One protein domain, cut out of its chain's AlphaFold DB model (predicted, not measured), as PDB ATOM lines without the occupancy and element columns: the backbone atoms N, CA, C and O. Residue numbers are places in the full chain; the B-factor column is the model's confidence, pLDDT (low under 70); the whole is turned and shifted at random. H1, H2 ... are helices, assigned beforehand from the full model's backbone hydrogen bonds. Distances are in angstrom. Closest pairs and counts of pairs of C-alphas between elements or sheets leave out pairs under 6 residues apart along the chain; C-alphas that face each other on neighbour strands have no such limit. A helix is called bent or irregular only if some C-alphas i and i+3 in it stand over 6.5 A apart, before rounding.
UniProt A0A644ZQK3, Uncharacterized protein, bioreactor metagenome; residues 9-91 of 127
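This is residues 9 to 91 of the 127 residues of an uncharacterized protein of bioreactor metagenome (UniProt A0A644ZQK3). A helical hairpin, H1 and H2 side by side, meets the beginning of a much longer helix, H3, at a corner, and the whole has the outline of an L. Residues 63 to 80 and 82 to 88 of H3 stick out as a long arm with a kink, and H3 makes most of the length. The printed part has 83 residues with three named helices, in the order H1, H2, H3, and no named strand; the class is all helix. The whole is extended, with a radius of gyration of the C-alphas of 18.4 A, and flat, spanning 60 by 34 by 16 A.

H1, residues 9 to 28, touches H2, residues 34 to 49, with 22 pairs of C-alphas within 8 A. The closest C-alphas of the two are those of Val 16 and Ala 40, 4.8 A apart. They run opposite ways at a shallow tilt of 17 degrees and form a helical hairpin. H3, residues 51 to 91, touches H1 with its residues 54 to 58 alone, and H1 touches H3 with residues 9 to 12 alone. The closest C-alphas there are those of Thr 11 and Glu 58, 6.2 A apart. H1 and H3 run the same way at a steep tilt of 61 degrees. H2 and H3 touch only at the corner by their link, residues 46 to 48 of H2 with residues 53 to 54 of H3. The closest C-alphas there are those of Ser 47 and Ala 54, 4.5 A apart. H2 and H3 run opposite ways at a steep tilt of 47 degrees. In H1 and H2 every O i to N i+4 pair is within hydrogen-bond range, and in H3 33 of 37 are.

H1 begins at C-alpha 9, at (-146.139, -78.491, 101.043), and is 28.7 A long from first to last C-alpha. H2 measures 23.0 A from Ser 34 to Ala 49. H3 begins at C-alpha 51, at (-143.239, -78.680, 108.753), and ends 57.6 A away at C-alpha 91, at (-151.342, -113.381, 63.436). It has a kink of 31 degrees near residue 70. H3 is irregular, but only just: C-alphas 83 and 86 are 6.6 A apart, and its line is a rough one.

The two C-alphas farthest apart are those of Ala 49 and Leu 91, 60.6 A. The C-alphas of Phe 9 and Leu 91, the first and last printed residues, are 51.6 A apart. The links H1 to H2, of 5 residues, and H2 to H3, of 1 residue, are both tight. The printed part has no cut. Its mean pLDDT is 92.7, and no printed residue is under 70.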
ATOM      1  N   PHE A   9    -144.815 -79.113 101.094       89.25
ATOM      2  CA  PHE A   9    -146.139 -78.491 101.043       89.25
ATOM      3  C   PHE A   9    -146.821 -78.704  99.691       89.25
ATOM      4  O   PHE A   9    -148.031 -78.915  99.647       89.25
ATOM      5  N   LYS A  10    -146.055 -78.725  98.590       91.38
ATOM      6  CA  LYS A  10    -146.602 -79.045  97.261       91.38
ATOM      7  C   LYS A  10    -147.046 -80.501  97.187       91.38
ATOM      8  O   LYS A  10    -148.125 -80.772  96.675       91.38
ATOM      9  N   THR A  11    -146.254 -81.425  97.733       92.56
ATOM     10  CA  THR A  11    -146.632 -82.844  97.794       92.56
ATOM     11  C   THR A  11    -147.924 -83.039  98.583       92.56
ATOM     12  O   THR A  11    -148.846 -83.692  98.101       92.56
ATOM     13  N   VAL A  12    -148.028 -82.424  99.763       93.38
ATOM     14  CA  VAL A  12    -149.255 -82.457 100.571       93.38
ATOM     15  C   VAL A  12    -150.439 -81.878  99.799       93.38
ATOM     16  O   VAL A  12    -151.506 -82.485  99.794       93.38
ATOM     17  N   LEU A  13    -150.264 -80.739  99.122       93.62
ATOM     18  CA  LEU A  13    -151.335 -80.113  98.347       93.62
ATOM     19  C   LEU A  13    -151.863 -81.050  97.253       93.62
ATOM     20  O   LEU A  13    -153.072 -81.164  97.081       93.62
ATOM     21  N   VAL A  14    -150.971 -81.758  96.552       94.12
ATOM     22  CA  VAL A  14    -151.353 -82.757  95.542       94.12
ATOM     23  C   VAL A  14    -152.136 -83.913  96.171       94.12
ATOM     24  O   VAL A  14    -153.148 -84.333  95.613       94.12
ATOM     25  N   ILE A  15    -151.718 -84.399  97.343       93.38
ATOM     26  CA  ILE A  15    -152.428 -85.458  98.077       93.38
ATOM     27  C   ILE A  15    -153.843 -84.994  98.452       93.38
ATOM     28  O   ILE A  15    -154.816 -85.695  98.181       93.38
ATOM     29  N   VAL A  16    -153.966 -83.798  99.033       95.31
ATOM     30  CA  VAL A  16    -155.254 -83.204  99.423       95.31
ATOM     31  C   VAL A  16    -156.159 -83.019  98.203       95.31
ATOM     32  O   VAL A  16    -157.317 -83.424  98.245       95.31
ATOM     33  N   ALA A  17    -155.629 -82.486  97.099       95.50
ATOM     34  CA  ALA A  17    -156.375 -82.337  95.851       95.50
ATOM     35  C   ALA A  17    -156.882 -83.688  95.319       95.50
ATOM     36  O   ALA A  17    -158.042 -83.795  94.928       95.50
ATOM     37  N   GLY A  18    -156.054 -84.736  95.367       94.56
ATOM     38  CA  GLY A  18    -156.451 -86.090  94.980       94.56
ATOM     39  C   GLY A  18    -157.620 -86.630  95.807       94.56
ATOM     40  O   GLY A  18    -158.596 -87.119  95.241       94.56
ATOM     41  N   PHE A  19    -157.574 -86.491  97.136       94.81
ATOM     42  CA  PHE A  19    -158.675 -86.925  98.007       94.81
ATOM     43  C   PHE A  19    -159.962 -86.118  97.802       94.81
ATOM     44  O   PHE A  19    -161.051 -86.690  97.852       94.81
ATOM     45  N   ILE A  20    -159.858 -84.818  97.510       94.12
ATOM     46  CA  ILE A  20    -161.019 -83.985  97.161       94.12
ATOM     47  C   ILE A  20    -161.657 -84.465  95.852       94.12
ATOM     48  O   ILE A  20    -162.879 -84.568  95.776       94.12
ATOM     49  N   ILE A  21    -160.853 -84.806  94.839       94.50
ATOM     50  CA  ILE A  21    -161.361 -85.354  93.573       94.50
ATOM     51  C   ILE A  21    -162.070 -86.694  93.809       94.50
ATOM     52  O   ILE A  21    -163.154 -86.908  93.274       94.50
ATOM     53  N   ILE A  22    -161.507 -87.575  94.644       93.00
ATOM     54  CA  ILE A  22    -162.147 -88.851  95.012       93.00
ATOM     55  C   ILE A  22    -163.510 -88.606  95.667       93.00
ATOM     56  O   ILE A  22    -164.490 -89.252  95.301       93.00
ATOM     57  N   TYR A  23    -163.594 -87.649  96.592       92.69
ATOM     58  CA  TYR A  23    -164.860 -87.269  97.213       92.69
ATOM     59  C   TYR A  23    -165.862 -86.701  96.189       92.69
ATOM     60  O   TYR A  23    -167.029 -87.086  96.197       92.69
ATOM     61  N   ALA A  24    -165.412 -85.857  95.256       91.06
ATOM     62  CA  ALA A  24    -166.261 -85.313  94.195       91.06
ATOM     63  C   ALA A  24    -166.827 -86.411  93.274       91.06
ATOM     64  O   ALA A  24    -168.008 -86.384  92.928       91.06
ATOM     65  N   ILE A  25    -166.012 -87.412  92.925       91.75
ATOM     66  CA  ILE A  25    -166.459 -88.589  92.168       91.75
ATOM     67  C   ILE A  25    -167.465 -89.404  92.989       91.75
ATOM     68  O   ILE A  25    -168.464 -89.870  92.448       91.75
ATOM     69  N   SER A  26    -167.238 -89.549  94.295       90.69
ATOM     70  CA  SER A  26    -168.149 -90.273  95.184       90.69
ATOM     71  C   SER A  26    -169.554 -89.674  95.186       90.69
ATOM     72  O   SER A  26    -170.528 -90.411  95.061       90.69
ATOM     73  N   ILE A  27    -169.652 -88.340  95.249       88.44
ATOM     74  CA  ILE A  27    -170.930 -87.623  95.151       88.44
ATOM     75  C   ILE A  27    -171.619 -87.934  93.818       88.44
ATOM     76  O   ILE A  27    -172.815 -88.211  93.794       88.44
ATOM     77  N   TYR A  28    -170.866 -87.924  92.712       89.62
ATOM     78  CA  TYR A  28    -171.414 -88.198  91.382       89.62
ATOM     79  C   TYR A  28    -172.004 -89.612  91.260       89.62
ATOM     80  O   TYR A  28    -173.054 -89.788  90.651       89.62
ATOM     81  N   TYR A  29    -171.363 -90.611  91.868       89.81
ATOM     82  CA  TYR A  29    -171.834 -92.001  91.870       89.81
ATOM     83  C   TYR A  29    -172.822 -92.325  93.005       89.81
ATOM     84  O   TYR A  29    -173.138 -93.497  93.200       89.81
ATOM     85  N   ALA A  30    -173.304 -91.317  93.748       83.94
ATOM     86  CA  ALA A  30    -174.181 -91.480  94.914       83.94
ATOM     87  C   ALA A  30    -173.645 -92.494  95.945       83.94
ATOM     88  O   ALA A  30    -174.402 -93.243  96.558       83.94
ATOM     89  N   ASN A  31    -172.321 -92.534  96.107       83.50
ATOM     90  CA  ASN A  31    -171.645 -93.376  97.085       83.50
ATOM     91  C   ASN A  31    -171.183 -92.506  98.261       83.50
ATOM     92  O   ASN A  31    -170.706 -91.387  98.054       83.50
ATOM     93  N   ASP A  32    -171.263 -93.017  99.488       79.94
ATOM     94  CA  ASP A  32    -170.908 -92.256 100.694       79.94
ATOM     95  C   ASP A  32    -169.441 -92.480 101.094       79.94
ATOM     96  O   ASP A  32    -169.119 -93.144 102.081       79.94
ATOM     97  N   TRP A  33    -168.497 -91.920 100.328       85.81
ATOM     98  CA  TRP A  33    -167.069 -91.904 100.690       85.81
ATOM     99  C   TRP A  33    -166.666 -90.631 101.431       85.81
ATOM    100  O   TRP A  33    -165.637 -90.011 101.149       85.81
ATOM    101  N   SER A  34    -167.451 -90.255 102.440       86.94
ATOM    102  CA  SER A  34    -167.174 -89.095 103.299       86.94
ATOM    103  C   SER A  34    -165.806 -89.196 103.989       86.94
ATOM    104  O   SER A  34    -165.180 -88.179 104.290       86.94
ATOM    105  N   TRP A  35    -165.289 -90.418 104.176       90.81
ATOM    106  CA  TRP A  35    -163.952 -90.687 104.715       90.81
ATOM    107  C   TRP A  35    -162.832 -89.978 103.937       90.81
ATOM    108  O   TRP A  35    -161.877 -89.506 104.553       90.81
ATOM    109  N   ALA A  36    -162.954 -89.833 102.612       90.50
ATOM    110  CA  ALA A  36    -161.937 -89.179 101.785       90.50
ATOM    111  C   ALA A  36    -161.793 -87.687 102.132       90.50
ATOM    112  O   ALA A  36    -160.679 -87.165 102.216       90.50
ATOM    113  N   LEU A  37    -162.913 -87.016 102.411       92.31
ATOM    114  CA  LEU A  37    -162.935 -85.613 102.814       92.31
ATOM    115  C   LEU A  37    -162.334 -85.422 104.212       92.31
ATOM    116  O   LEU A  37    -161.525 -84.515 104.409       92.31
ATOM    117  N   TYR A  38    -162.656 -86.302 105.167       93.31
ATOM    118  CA  TYR A  38    -162.053 -86.244 106.504       93.31
ATOM    119  C   TYR A  38    -160.528 -86.394 106.446       93.31
ATOM    120  O   TYR A  38    -159.813 -85.624 107.088       93.31
ATOM    121  N   ILE A  39    -160.016 -87.321 105.631       93.06
ATOM    122  CA  ILE A  39    -158.570 -87.493 105.434       93.06
ATOM    123  C   ILE A  39    -157.946 -86.234 104.828       93.06
ATOM    124  O   ILE A  39    -156.918 -85.774 105.325       93.06
ATOM    125  N   ALA A  40    -158.564 -85.649 103.798       94.12
ATOM    126  CA  ALA A  40    -158.067 -84.431 103.161       94.12
ATOM    127  C   ALA A  40    -157.929 -83.272 104.164       94.12
ATOM    128  O   ALA A  40    -156.894 -82.601 104.206       94.12
ATOM    129  N   ILE A  41    -158.939 -83.075 105.017       93.69
ATOM    130  CA  ILE A  41    -158.935 -82.036 106.053       93.69
ATOM    131  C   ILE A  41    -157.848 -82.310 107.096       93.69
ATOM    132  O   ILE A  41    -157.043 -81.424 107.384       93.69
ATOM    133  N   ILE A  42    -157.779 -83.532 107.630       94.06
ATOM    134  CA  ILE A  42    -156.799 -83.905 108.661       94.06
ATOM    135  C   ILE A  42    -155.370 -83.727 108.140       94.06
ATOM    136  O   ILE A  42    -154.537 -83.109 108.803       94.06
ATOM    137  N   VAL A  43    -155.084 -84.223 106.933       93.00
ATOM    138  CA  VAL A  43    -153.764 -84.118 106.296       93.00
ATOM    139  C   VAL A  43    -153.385 -82.659 106.041       93.00
ATOM    140  O   VAL A  43    -152.240 -82.278 106.295       93.00
ATOM    141  N   SER A  44    -154.335 -81.832 105.595       92.38
ATOM    142  CA  SER A  44    -154.120 -80.398 105.383       92.38
ATOM    143  C   SER A  44    -153.779 -79.677 106.694       92.38
ATOM    144  O   SER A  44    -152.737 -79.024 106.791       92.38
ATOM    145  N   ILE A  45    -154.585 -79.880 107.743       94.25
ATOM    146  CA  ILE A  45    -154.384 -79.254 109.059       94.25
ATOM    147  C   ILE A  45    -153.046 -79.679 109.671       94.25
ATOM    148  O   ILE A  45    -152.265 -78.826 110.095       94.25
ATOM    149  N   LEU A  46    -152.741 -80.981 109.684       92.25
ATOM    150  CA  LEU A  46    -151.488 -81.506 110.242       92.25
ATOM    151  C   LEU A  46    -150.254 -80.947 109.529       92.25
ATOM    152  O   LEU A  46    -149.229 -80.684 110.162       92.25
ATOM    153  N   SER A  47    -150.352 -80.754 108.215       90.00
ATOM    154  CA  SER A  47    -149.247 -80.241 107.407       90.00
ATOM    155  C   SER A  47    -148.993 -78.756 107.643       90.00
ATOM    156  O   SER A  47    -147.834 -78.345 107.700       90.00
ATOM    157  N   ILE A  48    -150.051 -77.961 107.830       90.69
ATOM    158  CA  ILE A  48    -149.947 -76.537 108.184       90.69
ATOM    159  C   ILE A  48    -149.420 -76.379 109.615       90.69
ATOM    160  O   ILE A  48    -148.562 -75.534 109.865       90.69
ATOM    161  N   ALA A  49    -149.877 -77.223 110.545       91.44
ATOM    162  CA  ALA A  49    -149.487 -77.159 111.950       91.44
ATOM    163  C   ALA A  49    -147.988 -77.419 112.176       91.44
ATOM    164  O   ALA A  49    -147.394 -76.874 113.107       91.44
ATOM    165  N   SER A  50    -147.344 -78.253 111.349       90.75
ATOM    166  CA  SER A  50    -145.911 -78.513 111.485       90.75
ATOM    167  C   SER A  50    -145.235 -78.950 110.190       90.75
ATOM    168  O   SER A  50    -145.561 -79.980 109.598       90.75
ATOM    169  N   LYS A  51    -144.131 -78.273 109.852       88.25
ATOM    170  CA  LYS A  51    -143.239 -78.680 108.753       88.25
ATOM    171  C   LYS A  51    -142.660 -80.089 108.939       88.25
ATOM    172  O   LYS A  51    -142.381 -80.772 107.956       88.25
ATOM    173  N   LYS A  52    -142.482 -80.555 110.185       89.94
ATOM    174  CA  LYS A  52    -142.023 -81.930 110.460       89.94
ATOM    175  C   LYS A  52    -143.070 -82.964 110.033       89.94
ATOM    176  O   LYS A  52    -142.689 -83.992 109.483       89.94
ATOM    177  N   MET A  53    -144.356 -82.675 110.241       90.38
ATOM    178  CA  MET A  53    -145.452 -83.558 109.828       90.38
ATOM    179  C   MET A  53    -145.579 -83.611 108.309       90.38
ATOM    180  O   MET A  53    -145.603 -84.704 107.750       90.38
ATOM    181  N   ALA A  54    -145.521 -82.461 107.629       90.00
ATOM    182  CA  ALA A  54    -145.486 -82.418 106.166       90.00
ATOM    183  C   ALA A  54    -144.344 -83.280 105.579       90.00
ATOM    184  O   ALA A  54    -144.559 -84.035 104.635       90.00
ATOM    185  N   LEU A  55    -143.149 -83.251 106.186       91.00
ATOM    186  CA  LEU A  55    -142.016 -84.095 105.775       91.00
ATOM    187  C   LEU A  55    -142.246 -85.597 106.010       91.00
ATOM    188  O   LEU A  55    -141.726 -86.420 105.258       91.00
ATOM    189  N   LEU A  56    -142.966 -85.983 107.066       91.44
ATOM    190  CA  LEU A  56    -143.299 -87.389 107.319       91.44
ATOM    191  C   LEU A  56    -144.319 -87.905 106.305       91.44
ATOM    192  O   LEU A  56    -144.130 -88.991 105.758       91.44
ATOM    193  N   ILE A  57    -145.344 -87.103 106.017       91.81
ATOM    194  CA  ILE A  57    -146.370 -87.414 105.015       91.81
ATOM    195  C   ILE A  57    -145.726 -87.539 103.634       91.81
ATOM    196  O   ILE A  57    -145.949 -88.524 102.937       91.81
ATOM    197  N   GLU A  58    -144.850 -86.598 103.272       93.00
ATOM    198  CA  GLU A  58    -144.083 -86.654 102.029       93.00
ATOM    199  C   GLU A  58    -143.251 -87.944 101.935       93.00
ATOM    200  O   GLU A  58    -143.285 -88.640 100.921       93.00
ATOM    201  N   LYS A  59    -142.533 -88.320 103.000       91.56
ATOM    202  CA  LYS A  59    -141.746 -89.563 103.017       91.56
ATOM    203  C   LYS A  59    -142.610 -90.807 102.848       91.56
ATOM    204  O   LYS A  59    -142.231 -91.694 102.084       91.56
ATOM    205  N   ALA A  60    -143.740 -90.879 103.549       92.75
ATOM    206  CA  ALA A  60    -144.679 -91.989 103.421       92.75
ATOM    207  C   ALA A  60    -145.216 -92.084 101.985       92.75
ATOM    208  O   ALA A  60    -145.215 -93.164 101.392       92.75
ATOM    209  N   TRP A  61    -145.568 -90.942 101.393       92.94
ATOM    210  CA  TRP A  61    -146.024 -90.848 100.011       92.94
ATOM    211  C   TRP A  61    -144.970 -91.326  99.006       92.94
ATOM    212  O   TRP A  61    -145.264 -92.149  98.141       92.94
ATOM    213  N   PHE A  62    -143.713 -90.893  99.141       92.06
ATOM    214  CA  PHE A  62    -142.636 -91.361  98.261       92.06
ATOM    215  C   PHE A  62    -142.303 -92.841  98.447       92.06
ATOM    216  O   PHE A  62    -141.915 -93.503  97.486       92.06
ATOM    217  N   LEU A  63    -142.445 -93.379  99.660       92.94
ATOM    218  CA  LEU A  63    -142.245 -94.803  99.908       92.94
ATOM    219  C   LEU A  63    -143.316 -95.637  99.192       92.94
ATOM    220  O   LEU A  63    -142.980 -96.627  98.540       92.94
ATOM    221  N   LEU A  64    -144.570 -95.178  99.227       93.88
ATOM    222  CA  LEU A  64    -145.666 -95.746  98.443       93.88
ATOM    223  C   LEU A  64    -145.377 -95.639  96.941       93.88
ATOM    224  O   LEU A  64    -145.401 -96.651  96.242       93.88
ATOM    225  N   ALA A  65    -145.002 -94.457  96.446       92.50
ATOM    226  CA  ALA A  65    -144.665 -94.253  95.037       92.50
ATOM    227  C   ALA A  65    -143.520 -95.167  94.568       92.50
ATOM    228  O   ALA A  65    -143.573 -95.715  93.469       92.50
ATOM    229  N   LYS A  66    -142.507 -95.401  95.411       93.12
ATOM    230  CA  LYS A  66    -141.400 -96.322  95.116       93.12
ATOM    231  C   LYS A  66    -141.870 -97.772  95.005       93.12
ATOM    232  O   LYS A  66    -141.371 -98.499  94.148       93.12
ATOM    233  N   LEU A  67    -142.798 -98.198  95.862       94.44
ATOM    234  CA  LEU A  67    -143.379 -99.536  95.784       94.44
ATOM    235  C   LEU A  67    -144.185 -99.697  94.489       94.44
ATOM    236  O   LEU A  67    -143.947-100.638  93.734       94.44
ATOM    237  N   LEU A  68    -145.054 -98.730  94.187       92.56
ATOM    238  CA  LEU A  68    -145.830 -98.706  92.947       92.56
ATOM    239  C   LEU A  68    -144.921 -98.692  91.712       92.56
ATOM    240  O   LEU A  68    -145.148 -99.453  90.777       92.56
ATOM    241  N   SER A  69    -143.837 -97.916  91.731       93.50
ATOM    242  CA  SER A  69    -142.867 -97.841  90.634       93.50
ATOM    243  C   SER A  69    -142.142 -99.160  90.355       93.50
ATOM    244  O   SER A  69    -141.561 -99.291  89.282       93.50
ATOM    245  N   LYS A  70    -142.138-100.130  91.276       93.44
ATOM    246  CA  LYS A  70    -141.611-101.477  90.999       93.44
ATOM    247  C   LYS A  70    -142.640-102.383  90.332       93.44
ATOM    248  O   LYS A  70    -142.270-103.259  89.561       93.44
ATOM    249  N   ILE A  71    -143.915-102.188  90.653       95.31
ATOM    250  CA  ILE A  71    -145.008-103.058  90.211       95.31
ATOM    251  C   ILE A  71    -145.533-102.596  88.846       95.31
ATOM    252  O   ILE A  71    -145.685-103.403  87.931       95.31
ATOM    253  N   ILE A  72    -145.758-101.290  88.693       95.56
ATOM    254  CA  ILE A  72    -146.372-100.680  87.509       95.56
ATOM    255  C   ILE A  72    -145.619-101.006  86.211       95.56
ATOM    256  O   ILE A  72    -146.290-101.402  85.262       95.56
ATOM    257  N   PRO A  73    -144.275-100.915  86.118       95.56
ATOM    258  CA  PRO A  73    -143.579-101.218  84.867       95.56
ATOM    259  C   PRO A  73    -143.822-102.645  84.381       95.56
ATOM    260  O   PRO A  73    -144.037-102.852  83.192       95.56
ATOM    261  N   ASN A  74    -143.861-103.618  85.296       94.69
ATOM    262  CA  ASN A  74    -144.132-105.012  84.953       94.69
ATOM    263  C   ASN A  74    -145.574-105.198  84.468       94.69
ATOM    264  O   ASN A  74    -145.801-105.917  83.499       94.69
ATOM    265  N   ILE A  75    -146.540-104.522  85.102       96.75
ATOM    266  CA  ILE A  75    -147.944-104.546  84.668       96.75
ATOM    267  C   ILE A  75    -148.088-103.911  83.284       96.75
ATOM    268  O   ILE A  75    -148.702-104.510  82.406       96.75
ATOM    269  N   ILE A  76    -147.509-102.725  83.070       96.81
ATOM    270  CA  ILE A  76    -147.557-102.030  81.779       96.81
ATOM    271  C   ILE A  76    -146.911-102.896  80.698       96.81
ATOM    272  O   ILE A  76    -147.506-103.086  79.642       96.81
ATOM    273  N   LEU A  77    -145.729-103.463  80.959       96.62
ATOM    274  CA  LEU A  77    -145.038-104.314  79.994       96.62
ATOM    275  C   LEU A  77    -145.839-105.585  79.686       96.62
ATOM    276  O   LEU A  77    -145.952-105.967  78.523       96.62
ATOM    277  N   GLY A  78    -146.442-106.203  80.704       97.19
ATOM    278  CA  GLY A  78    -147.344-107.340  80.534       97.19
ATOM    279  C   GLY A  78    -148.569-106.986  79.689       97.19
ATOM    280  O   GLY A  78    -148.891-107.708  78.751       97.19
ATOM    281  N   LEU A  79    -149.214-105.848  79.956       97.50
ATOM    282  CA  LEU A  79    -150.344-105.363  79.159       97.50
ATOM    283  C   LEU A  79    -149.938-105.101  77.710       97.50
ATOM    284  O   LEU A  79    -150.630-105.548  76.800       97.50
ATOM    285  N   VAL A  80    -148.804-104.437  77.481       97.50
ATOM    286  CA  VAL A  80    -148.287-104.200  76.126       97.50
ATOM    287  C   VAL A  80    -148.006-105.523  75.414       97.50
ATOM    288  O   VAL A  80    -148.348-105.682  74.241       97.50
ATOM    289  N   PHE A  81    -147.434-106.499  76.121       97.44
ATOM    290  CA  PHE A  81    -147.199-107.823  75.568       97.44
ATOM    291  C   PHE A  81    -148.511-108.502  75.169       97.44
ATOM    292  O   PHE A  81    -148.649-108.894  74.017       97.44
ATOM    293  N   TYR A  82    -149.490-108.609  76.064       96.75
ATOM    294  CA  TYR A  82    -150.720-109.351  75.777       96.75
ATOM    295  C   TYR A  82    -151.678-108.631  74.822       96.75
ATOM    296  O   TYR A  82    -152.380-109.304  74.072       96.75
ATOM    297  N   LEU A  83    -151.705-107.296  74.814       97.12
ATOM    298  CA  LEU A  83    -152.595-106.520  73.942       97.12
ATOM    299  C   LEU A  83    -152.019-106.281  72.547       97.12
ATOM    300  O   LEU A  83    -152.785-106.202  71.591       97.12
ATOM    301  N   PHE A  84    -150.695-106.172  72.410       95.81
ATOM    302  CA  PHE A  84    -150.062-105.876  71.124       95.81
ATOM    303  C   PHE A  84    -149.184-107.028  70.646       95.81
ATOM    304  O   PHE A  84    -149.476-107.646  69.625       95.81
ATOM    305  N   LEU A  85    -148.113-107.356  71.372       96.19
ATOM    306  CA  LEU A  85    -147.103-108.294  70.865       96.19
ATOM    307  C   LEU A  85    -147.649-109.712  70.679       96.19
ATOM    308  O   LEU A  85    -147.373-110.356  69.669       96.19
ATOM    309  N   PHE A  86    -148.445-110.194  71.626       96.38
ATOM    310  CA  PHE A  86    -149.041-111.520  71.606       96.38
ATOM    311  C   PHE A  86    -149.984-111.710  70.409       96.38
ATOM    312  O   PHE A  86    -149.722-112.627  69.624       96.38
ATOM    313  N   PRO A  87    -151.007-110.862  70.176       94.94
ATOM    314  CA  PRO A  87    -151.872-111.017  69.010       94.94
ATOM    315  C   PRO A  87    -151.111-110.827  67.698       94.94
ATOM    316  O   PRO A  87    -151.331-111.596  66.767       94.94
ATOM    317  N   ILE A  88    -150.157-109.891  67.630       94.56
ATOM    318  CA  ILE A  88    -149.302-109.724  66.444       94.56
ATOM    319  C   ILE A  88    -148.510-111.008  66.166       94.56
ATOM    320  O   ILE A  88    -148.443-111.459  65.024       94.56
ATOM    321  N   SER A  89    -147.951-111.642  67.200       92.88
ATOM    322  CA  SER A  89    -147.215-112.900  67.053       92.88
ATOM    323  C   SER A  89    -148.114-114.051  66.600       92.88
ATOM    324  O   SER A  89    -147.697-114.872  65.783       92.88
ATOM    325  N   LEU A  90    -149.358-114.104  67.086       92.88
ATOM    326  CA  LEU A  90    -150.328-115.125  66.705       92.88
ATOM    327  C   LEU A  90    -150.732-114.956  65.236       92.88
ATOM    328  O   LEU A  90    -150.682-115.916  64.472       92.88
ATOM    329  N   LEU A  91    -151.045-113.725  64.826       92.38
ATOM    330  CA  LEU A  91    -151.342-113.381  63.436       92.38
ATOM    331  C   LEU A  91    -150.150-113.684  62.527       92.38
ATOM    332  O   LEU A  91    -150.322-114.284  61.472       92.38
TER     333      LEU A  91